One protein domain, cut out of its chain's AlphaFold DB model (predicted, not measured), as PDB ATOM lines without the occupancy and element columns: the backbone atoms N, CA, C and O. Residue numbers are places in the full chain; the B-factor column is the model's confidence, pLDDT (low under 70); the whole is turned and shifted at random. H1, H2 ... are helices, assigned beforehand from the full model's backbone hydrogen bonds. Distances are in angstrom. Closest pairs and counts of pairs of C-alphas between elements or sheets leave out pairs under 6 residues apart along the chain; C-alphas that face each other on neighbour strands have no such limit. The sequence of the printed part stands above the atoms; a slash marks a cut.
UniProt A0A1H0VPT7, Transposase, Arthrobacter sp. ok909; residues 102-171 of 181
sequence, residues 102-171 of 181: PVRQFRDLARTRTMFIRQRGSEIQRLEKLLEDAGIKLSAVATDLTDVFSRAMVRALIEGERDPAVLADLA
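This is residues 102 to 171 of the 181 residues of the protein "Transposase" of Arthrobacter sp. ok909 (UniProt A0A1H0VPT7). Look first for one long helix, H1, whose residues 102 to 119 stick out as a free arm; at its other end, the loop of residues 134 to 147 and the short helices H2 and H3 make a small head. The printed part has 70 residues with three named helices, in the order H1, H2, H3, and no named strand: all helix. It is only just loose, close to extended, with a radius of gyration of the C-alphas of 16.4 A; the arm makes the length in spans of 55 by 22 by 21 A.

Find C-alpha 102 at (144.237, 216.419, 270.427); from there H1, residues 102 to 133, runs 46.8 A. H2 is residues 148 to 159, 16.3 A. H3, residues 164 to 169, ends at C-alpha 169 at (158.347, 180.579, 238.708).

H1 is apart from H2 and H3. H2, with residues 153 to 156 alone, only just touches H3, with 3 pairs of C-alphas within 8 A; the closest are Met 153 and Leu 167, 5.6 A. They form a helical hairpin, opposite ways at a tilt of 38 degrees, only just steep. In H1, H2 and H3 every O i to N i+4 pair is within hydrogen-bond range.

The C-alphas of Pro 102 and Asp 163, the two farthest apart, are 54.7 A apart. The link H1 to H2 is long, H2 to H3 tight. The printed part has no cut, and no printed residue is under pLDDT 70.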
ATOM      1  N   PRO A 102     143.363 217.586 270.577       95.81
ATOM      2  CA  PRO A 102     144.237 216.419 270.427       95.81
ATOM      3  C   PRO A 102     143.455 215.105 270.281       95.81
ATOM      4  O   PRO A 102     143.820 214.218 269.509       95.81
ATOM      5  N   VAL A 103     142.319 214.991 270.981       96.56
ATOM      6  CA  VAL A 103     141.443 213.815 270.908       96.56
ATOM      7  C   VAL A 103     140.732 213.751 269.557       96.56
ATOM      8  O   VAL A 103     140.572 212.664 269.002       96.56
ATOM      9  N   ARG A 104     140.306 214.893 269.002       93.06
ATOM     10  CA  ARG A 104     139.673 214.942 267.673       93.06
ATOM     11  C   ARG A 104     140.651 214.527 266.578       93.06
ATOM     12  O   ARG A 104     140.319 213.629 265.813       93.06
ATOM     13  N   GLN A 105     141.859 215.092 266.577       94.69
ATOM     14  CA  GLN A 105     142.906 214.755 265.605       94.69
ATOM     15  C   GLN A 105     143.212 213.247 265.613       94.69
ATOM     16  O   GLN A 105     143.215 212.599 264.565       94.69
ATOM     17  N   PHE A 106     143.368 212.653 266.803       97.19
ATOM     18  CA  PHE A 106     143.574 211.209 266.928       97.19
ATOM     19  C   PHE A 106     142.380 210.391 266.412       97.19
ATOM     20  O   PHE A 106     142.557 209.394 265.707       97.19
ATOM     21  N   ARG A 107     141.147 210.802 266.733       95.25
ATOM     22  CA  ARG A 107     139.931 210.121 266.262       95.25
ATOM     23  C   ARG A 107     139.792 210.174 264.746       95.25
ATOM     24  O   ARG A 107     139.400 209.166 264.160       95.25
ATOM     25  N   ASP A 108     140.095 211.309 264.126       93.31
ATOM     26  CA  ASP A 108     140.015 211.476 262.676       93.31
ATOM     27  C   ASP A 108     141.048 210.585 261.972       93.31
ATOM     28  O   ASP A 108     140.697 209.862 261.035       93.31
ATOM     29  N   LEU A 109     142.272 210.502 262.504       96.88
ATOM     30  CA  LEU A 109     143.290 209.562 262.026       96.88
ATOM     31  C   LEU A 109     142.838 208.099 262.165       96.88
ATOM     32  O   LEU A 109     142.897 207.329 261.203       96.88
ATOM     33  N   ALA A 110     142.350 207.698 263.342       97.31
ATOM     34  CA  ALA A 110     141.925 206.322 263.604       97.31
ATOM     35  C   ALA A 110     140.729 205.900 262.729       97.31
ATOM     36  O   ALA A 110     140.685 204.775 262.214       97.31
ATOM     37  N   ARG A 111     139.767 206.809 262.517       95.62
ATOM     38  CA  ARG A 111     138.621 206.601 261.619       95.62
ATOM     39  C   ARG A 111     139.064 206.473 260.169       95.62
ATOM     40  O   ARG A 111     138.655 205.519 259.510       95.62
ATOM     41  N   THR A 112     139.940 207.362 259.711       96.62
ATOM     42  CA  THR A 112     140.504 207.328 258.355       96.62
ATOM     43  C   THR A 112     141.254 206.021 258.108       96.62
ATOM     44  O   THR A 112     141.000 205.330 257.124       96.62
ATOM     45  N   ARG A 113     142.098 205.593 259.055       97.56
ATOM     46  CA  ARG A 113     142.784 204.295 258.989       97.56
ATOM     47  C   ARG A 113     141.799 203.130 258.895       97.56
ATOM     48  O   ARG A 113     141.983 202.233 258.078       97.56
ATOM     49  N   THR A 114     140.755 203.132 259.723       98.06
ATOM     50  CA  THR A 114     139.727 202.078 259.712       98.06
ATOM     51  C   THR A 114     138.991 202.035 258.374       98.06
ATOM     52  O   THR A 114     138.759 200.952 257.839       98.06
ATOM     53  N   MET A 115     138.657 203.201 257.815       97.94
ATOM     54  CA  MET A 115     138.046 203.320 256.493       97.94
ATOM     55  C   MET A 115     138.954 202.718 255.415       97.94
ATOM     56  O   MET A 115     138.496 201.853 254.671       97.94
ATOM     57  N   PHE A 116     140.237 203.092 255.374       98.12
ATOM     58  CA  PHE A 116     141.177 202.553 254.389       98.12
ATOM     59  C   PHE A 116     141.396 201.048 254.526       98.12
ATOM     60  O   PHE A 116     141.474 200.353 253.520       98.12
ATOM     61  N   ILE A 117     141.442 200.509 255.748       97.25
ATOM     62  CA  ILE A 117     141.548 199.056 255.956       97.25
ATOM     63  C   ILE A 117     140.328 198.331 255.383       97.25
ATOM     64  O   ILE A 117     140.485 197.306 254.720       97.25
ATOM     65  N   ARG A 118     139.122 198.867 255.613       97.75
ATOM     66  CA  ARG A 118     137.885 198.294 255.066       97.75
ATOM     67  C   ARG A 118     137.864 198.369 253.543       97.75
ATOM     68  O   ARG A 118     137.612 197.354 252.908       97.75
ATOM     69  N   GLN A 119     138.192 199.530 252.976       98.06
ATOM     70  CA  GLN A 119     138.282 199.718 251.525       98.06
ATOM     71  C   GLN A 119     139.303 198.766 250.900       98.06
ATOM     72  O   GLN A 119     138.978 198.080 249.939       98.06
ATOM     73  N   ARG A 120     140.494 198.636 251.495       96.50
ATOM     74  CA  ARG A 120     141.510 197.675 251.049       96.50
ATOM     75  C   ARG A 120     140.955 196.251 251.020       96.50
ATOM     76  O   ARG A 120     141.139 195.559 250.030       96.50
ATOM     77  N   GLY A 121     140.261 195.821 252.076       96.06
ATOM     78  CA  GLY A 121     139.616 194.505 252.107       96.06
ATOM     79  C   GLY A 121     138.585 194.323 250.990       96.06
ATOM     80  O   GLY A 121     138.575 193.288 250.329       96.06
ATOM     81  N   SER A 122     137.757 195.339 250.734       97.50
ATOM     82  CA  SER A 122     136.784 195.322 249.635       97.50
ATOM     83  C   SER A 122     137.442 195.227 248.255       97.50
ATOM     84  O   SER A 122     136.957 194.475 247.414       97.50
ATOM     85  N   GLU A 123     138.554 195.929 248.028       97.00
ATOM     86  CA  GLU A 123     139.273 195.864 246.749       97.00
ATOM     87  C   GLU A 123     139.988 194.524 246.542       97.00
ATOM     88  O   GLU A 123     139.979 193.996 245.433       97.00
ATOM     89  N   ILE A 124     140.521 193.908 247.603       95.69
ATOM     90  CA  ILE A 124     141.084 192.547 247.527       95.69
ATOM     91  C   ILE A 124     140.003 191.537 247.128       95.69
ATOM     92  O   ILE A 124     140.218 190.715 246.245       95.69
ATOM     93  N   GLN A 125     138.817 191.636 247.731       96.12
ATOM     94  CA  GLN A 125     137.678 190.776 247.399       96.12
ATOM     95  C   GLN A 125     137.175 190.991 245.967       96.12
ATOM     96  O   GLN A 125     136.728 190.054 245.307       96.12
ATOM     97  N   ARG A 126     137.248 192.224 245.457       96.81
ATOM     98  CA  ARG A 126     136.925 192.525 244.059       96.81
ATOM     99  C   ARG A 126     137.954 191.920 243.103       96.81
ATOM    100  O   ARG A 126     137.552 191.357 242.090       96.81
ATOM    101  N   LEU A 127     139.246 192.013 243.430       95.25
ATOM    102  CA  LEU A 127     140.322 191.376 242.667       95.25
ATOM    103  C   LEU A 127     140.131 189.859 242.614       95.25
ATOM    104  O   LEU A 127     140.196 189.285 241.534       95.25
ATOM    105  N   GLU A 128     139.855 189.226 243.756       95.94
ATOM    106  CA  GLU A 128     139.595 187.788 243.821       95.94
ATOM    107  C   GLU A 128     138.456 187.381 242.885       95.94
ATOM    108  O   GLU A 128     138.651 186.526 242.029       95.94
ATOM    109  N   LYS A 129     137.301 188.050 242.977       97.00
ATOM    110  CA  LYS A 129     136.152 187.770 242.101       97.00
ATOM    111  C   LYS A 129     136.484 187.931 240.622       97.00
ATOM    112  O   LYS A 129     136.086 187.099 239.824       97.00
ATOM    113  N   LEU A 130     137.238 188.967 240.261       96.31
ATOM    114  CA  LEU A 130     137.645 189.189 238.874       96.31
ATOM    115  C   LEU A 130     138.550 188.063 238.355       96.31
ATOM    116  O   LEU A 130     138.392 187.628 237.216       96.31
ATOM    117  N   LEU A 131     139.487 187.586 239.178       94.81
ATOM    118  CA  LEU A 131     140.337 186.448 238.824       94.81
ATOM    119  C   LEU A 131     139.510 185.162 238.698       94.81
ATOM    120  O   LEU A 131     139.667 184.430 237.725       94.81
ATOM    121  N   GLU A 132     138.594 184.927 239.635       95.19
ATOM    122  CA  GLU A 132     137.680 183.784 239.638       95.19
ATOM    123  C   GLU A 132     136.775 183.755 238.395       95.19
ATOM    124  O   GLU A 132     136.677 182.712 237.742       95.19
ATOM    125  N   ASP A 133     136.190 184.895 238.019       96.50
ATOM    126  CA  ASP A 133     135.362 185.060 236.816       96.50
ATOM    127  C   ASP A 133     136.170 184.813 235.529       96.50
ATOM    128  O   ASP A 133     135.657 184.249 234.562       96.50
ATOM    129  N   ALA A 134     137.459 185.174 235.527       93.25
ATOM    130  CA  ALA A 134     138.393 184.881 234.438       93.25
ATOM    131  C   ALA A 134     138.912 183.426 234.441       93.25
ATOM    132  O   ALA A 134     139.728 183.061 233.593       93.25
ATOM    133  N   GLY A 135     138.476 182.586 235.388       93.06
ATOM    134  CA  GLY A 135     138.921 181.196 235.533       93.06
ATOM    135  C   GLY A 135     140.290 181.025 236.208       93.06
ATOM    136  O   GLY A 135     140.828 179.916 236.233       93.06
ATOM    137  N   ILE A 136     140.857 182.086 236.783       92.25
ATOM    138  CA  ILE A 136     142.183 182.111 237.410       92.25
ATOM    139  C   ILE A 136     142.044 181.892 238.922       92.25
ATOM    140  O   ILE A 136     141.769 182.810 239.689       92.25
ATOM    141  N   LYS A 137     142.301 180.662 239.376       91.19
ATOM    142  CA  LYS A 137     142.151 180.238 240.785       91.19
ATOM    143  C   LYS A 137     143.354 180.596 241.672       91.19
ATOM    144  O   LYS A 137     143.826 179.761 242.444       91.19
ATOM    145  N   LEU A 138     143.886 181.815 241.555       91.31
ATOM    146  CA  LEU A 138     145.082 182.222 242.307       91.31
ATOM    147  C   LEU A 138     144.840 182.200 243.824       91.31
ATOM    148  O   LEU A 138     145.692 181.722 244.572       91.31
ATOM    149  N   SER A 139     143.661 182.627 244.291       90.75
ATOM    150  CA  SER A 139     143.332 182.628 245.723       90.75
ATOM    151  C   SER A 139     143.220 181.222 246.318       90.75
ATOM    152  O   SER A 139     143.359 181.060 247.526       90.75
ATOM    153  N   ALA A 140     143.079 180.167 245.510       90.81
ATOM    154  CA  ALA A 140     143.083 178.794 246.014       90.81
ATOM    155  C   ALA A 140     144.465 178.348 246.529       90.81
ATOM    156  O   ALA A 140     144.548 177.435 247.353       90.81
ATOM    157  N   VAL A 141     145.545 178.992 246.068       88.62
ATOM    158  CA  VAL A 141     146.940 178.614 246.365       88.62
ATOM    159  C   VAL A 141     147.768 179.751 246.969       88.62
ATOM    160  O   VAL A 141     148.694 179.487 247.732       88.62
ATOM    161  N   ALA A 142     147.439 181.011 246.690       89.56
ATOM    162  CA  ALA A 142     148.078 182.164 247.312       89.56
ATOM    163  C   ALA A 142     147.480 182.431 248.699       89.56
ATOM    164  O   ALA A 142     146.262 182.400 248.886       89.56
ATOM    165  N   THR A 143     148.336 182.703 249.684       86.94
ATOM    166  CA  THR A 143     147.892 183.067 251.039       86.94
ATOM    167  C   THR A 143     147.340 184.494 251.087       86.94
ATOM    168  O   THR A 143     146.386 184.742 251.823       86.94
ATOM    169  N   ASP A 144     147.901 185.410 250.293       89.62
ATOM    170  CA  ASP A 144     147.484 186.809 250.190       89.62
ATOM    171  C   ASP A 144     147.597 187.279 248.732       89.62
ATOM    172  O   ASP A 144     148.668 187.243 248.141       89.62
ATOM    173  N   LEU A 145     146.508 187.771 248.138       92.19
ATOM    174  CA  LEU A 145     146.519 188.263 246.753       92.19
ATOM    175  C   LEU A 145     147.279 189.589 246.568       92.19
ATOM    176  O   LEU A 145     147.461 190.049 245.441       92.19
ATOM    177  N   THR A 146     147.706 190.229 247.659       92.31
ATOM    178  CA  THR A 146     148.428 191.509 247.648       92.31
ATOM    179  C   THR A 146     149.919 191.391 247.912       92.31
ATOM    180  O   THR A 146     150.625 192.403 247.849       92.31
ATOM    181  N   ASP A 147     150.418 190.182 248.167       91.44
ATOM    182  CA  ASP A 147     151.847 189.965 248.323       91.44
ATOM    183  C   ASP A 147     152.624 190.192 247.013       91.44
ATOM    184  O   ASP A 147     152.078 190.458 245.933       91.44
ATOM    185  N   VAL A 148     153.952 190.190 247.130       90.38
ATOM    186  CA  VAL A 148     154.843 190.581 246.031       90.38
ATOM    187  C   VAL A 148     154.695 189.644 244.831       90.38
ATOM    188  O   VAL A 148     154.654 190.135 243.702       90.38
ATOM    189  N   PHE A 149     154.569 188.333 245.056       89.31
ATOM    190  CA  PHE A 149     154.486 187.357 243.969       89.31
ATOM    191  C   PHE A 149     153.089 187.304 243.347       89.31
ATOM    192  O   PHE A 149     152.993 187.284 242.125       89.31
ATOM    193  N   SER A 150     152.004 187.371 244.132       92.56
ATOM    194  CA  SER A 150     150.641 187.384 243.583       92.56
ATOM    195  C   SER A 150     150.456 188.597 242.682       92.56
ATOM    196  O   SER A 150     149.948 188.488 241.568       92.56
ATOM    197  N   ARG A 151     150.983 189.753 243.100       94.06
ATOM    198  CA  ARG A 151     151.013 190.954 242.262       94.06
ATOM    199  C   ARG A 151     151.897 190.810 241.024       94.06
ATOM    200  O   ARG A 151     151.549 191.381 239.993       94.06
ATOM    201  N   ALA A 152     153.026 190.105 241.111       94.62
ATOM    202  CA  ALA A 152     153.885 189.837 239.956       94.62
ATOM    203  C   ALA A 152     153.174 188.939 238.933       94.62
ATOM    204  O   ALA A 152     153.144 189.280 237.755       94.62
ATOM    205  N   MET A 153     152.516 187.868 239.384       94.56
ATOM    206  CA  MET A 153     151.716 186.976 238.537       94.56
ATOM    207  C   MET A 153     150.552 187.720 237.878       94.56
ATOM    208  O   MET A 153     150.363 187.622 236.670       94.56
ATOM    209  N   VAL A 154     149.805 188.525 238.646       94.31
ATOM    210  CA  VAL A 154     148.723 189.363 238.103       94.31
ATOM    211  C   VAL A 154     149.262 190.352 237.066       94.31
ATOM    212  O   VAL A 154     148.633 190.560 236.033       94.31
ATOM    213  N   ARG A 155     150.439 190.946 237.296       96.19
ATOM    214  CA  ARG A 155     151.072 191.853 236.332       96.19
ATOM    215  C   ARG A 155     151.495 191.133 235.051       96.19
ATOM    216  O   ARG A 155     151.168 191.625 233.980       96.19
ATOM    217  N   ALA A 156     152.131 189.969 235.153       96.19
ATOM    218  CA  ALA A 156     152.506 189.159 233.995       96.19
ATOM    219  C   ALA A 156     151.269 188.751 233.171       96.19
ATOM    220  O   ALA A 156     151.257 188.883 231.949       96.19
ATOM    221  N   LEU A 157     150.174 188.367 233.840       94.81
ATOM    222  CA  LEU A 157     148.883 188.108 233.193       94.81
ATOM    223  C   LEU A 157     148.341 189.346 232.454       94.81
ATOM    224  O   LEU A 157     147.847 189.223 231.332       94.81
ATOM    225  N   ILE A 158     148.444 190.542 233.038       95.19
ATOM    226  CA  ILE A 158     148.058 191.798 232.369       95.19
ATOM    227  C   ILE A 158     148.951 192.071 231.148       95.19
ATOM    228  O   ILE A 158     148.447 192.497 230.112       95.19
ATOM    229  N   GLU A 159     150.250 191.794 231.250       97.75
ATOM    230  CA  GLU A 159     151.245 191.993 230.186       97.75
ATOM    231  C   GLU A 159     151.157 190.949 229.059       97.75
ATOM    232  O   GLU A 159     151.785 191.111 228.015       97.75
ATOM    233  N   GLY A 160     150.319 189.923 229.223       96.06
ATOM    234  CA  GLY A 160     150.016 188.942 228.182       96.06
ATOM    235  C   GLY A 160     150.636 187.566 228.401       96.06
ATOM    236  O   GLY A 160     150.391 186.685 227.584       96.06
ATOM    237  N   GLU A 161     151.359 187.339 229.501       96.69
ATOM    238  CA  GLU A 161     151.893 186.017 229.833       96.69
ATOM    239  C   GLU A 161     150.754 185.030 230.119       96.69
ATOM    240  O   GLU A 161     149.787 185.348 230.818       96.69
ATOM    241  N   ARG A 162     150.841 183.827 229.554       93.69
ATOM    242  CA  ARG A 162     149.834 182.762 229.676       93.69
ATOM    243  C   ARG A 162     150.447 181.401 230.009       93.69
ATOM    244  O   ARG A 162     149.685 180.479 230.295       93.69
ATOM    245  N   ASP A 163     151.771 181.264 229.986       94.12
ATOM    246  CA  ASP A 163     152.473 180.041 230.350       94.12
ATOM    247  C   ASP A 163     152.397 179.818 231.875       94.12
ATOM    248  O   ASP A 163     152.922 180.618 232.661       94.12
ATOM    249  N   PRO A 164     151.750 178.730 232.335       90.00
ATOM    250  CA  PRO A 164     151.623 178.443 233.757       90.00
ATOM    251  C   PRO A 164     152.964 178.160 234.447       90.00
ATOM    252  O   PRO A 164     153.060 178.406 235.647       90.00
ATOM    253  N   ALA A 165     153.984 177.661 233.738       91.88
ATOM    254  CA  ALA A 165     155.306 177.423 234.317       91.88
ATOM    255  C   ALA A 165     156.017 178.750 234.612       91.88
ATOM    256  O   ALA A 165     156.478 178.960 235.731       91.88
ATOM    257  N   VAL A 166     155.988 179.686 233.657       93.50
ATOM    258  CA  VAL A 166     156.542 181.039 233.835       93.50
ATOM    259  C   VAL A 166     155.849 181.759 234.988       93.50
ATOM    260  O   VAL A 166     156.507 182.344 235.845       93.50
ATOM    261  N   LEU A 167     154.516 181.684 235.056       91.94
ATOM    262  CA  LEU A 167     153.757 182.289 236.153       91.94
ATOM    263  C   LEU A 167     154.078 181.638 237.504       91.94
ATOM    264  O   LEU A 167     154.184 182.346 238.503       91.94
ATOM    265  N   ALA A 168     154.245 180.315 237.552       88.81
ATOM    266  CA  ALA A 168     154.607 179.599 238.772       88.81
ATOM    267  C   ALA A 168     156.014 179.964 239.271       88.81
ATOM    268  O   ALA A 168     156.195 180.111 240.480       88.81
ATOM    269  N   ASP A 169     156.972 180.187 238.370       91.31
ATOM    270  CA  ASP A 169     158.347 180.579 238.708       91.31
ATOM    271  C   ASP A 169     158.445 181.987 239.323       91.31
ATOM    272  O   ASP A 169     159.430 182.315 239.987       91.31
ATOM    273  N   LEU A 170     157.402 182.816 239.186       90.44
ATOM    274  CA  LEU A 170     157.305 184.098 239.897       90.44
ATOM    275  C   LEU A 170     157.063 183.924 241.407       90.44
ATOM    276  O   LEU A 170     157.181 184.892 242.168       90.44
ATOM    277  N   ALA A 171     156.706 182.720 241.865       85.69
ATOM    278  CA  ALA A 171     156.552 182.429 243.282       85.69
ATOM    279  C   ALA A 171     157.923 182.368 243.974       85.69
ATOM    280  O   ALA A 171     158.738 181.490 243.718       85.69
TER     281      ALA A 171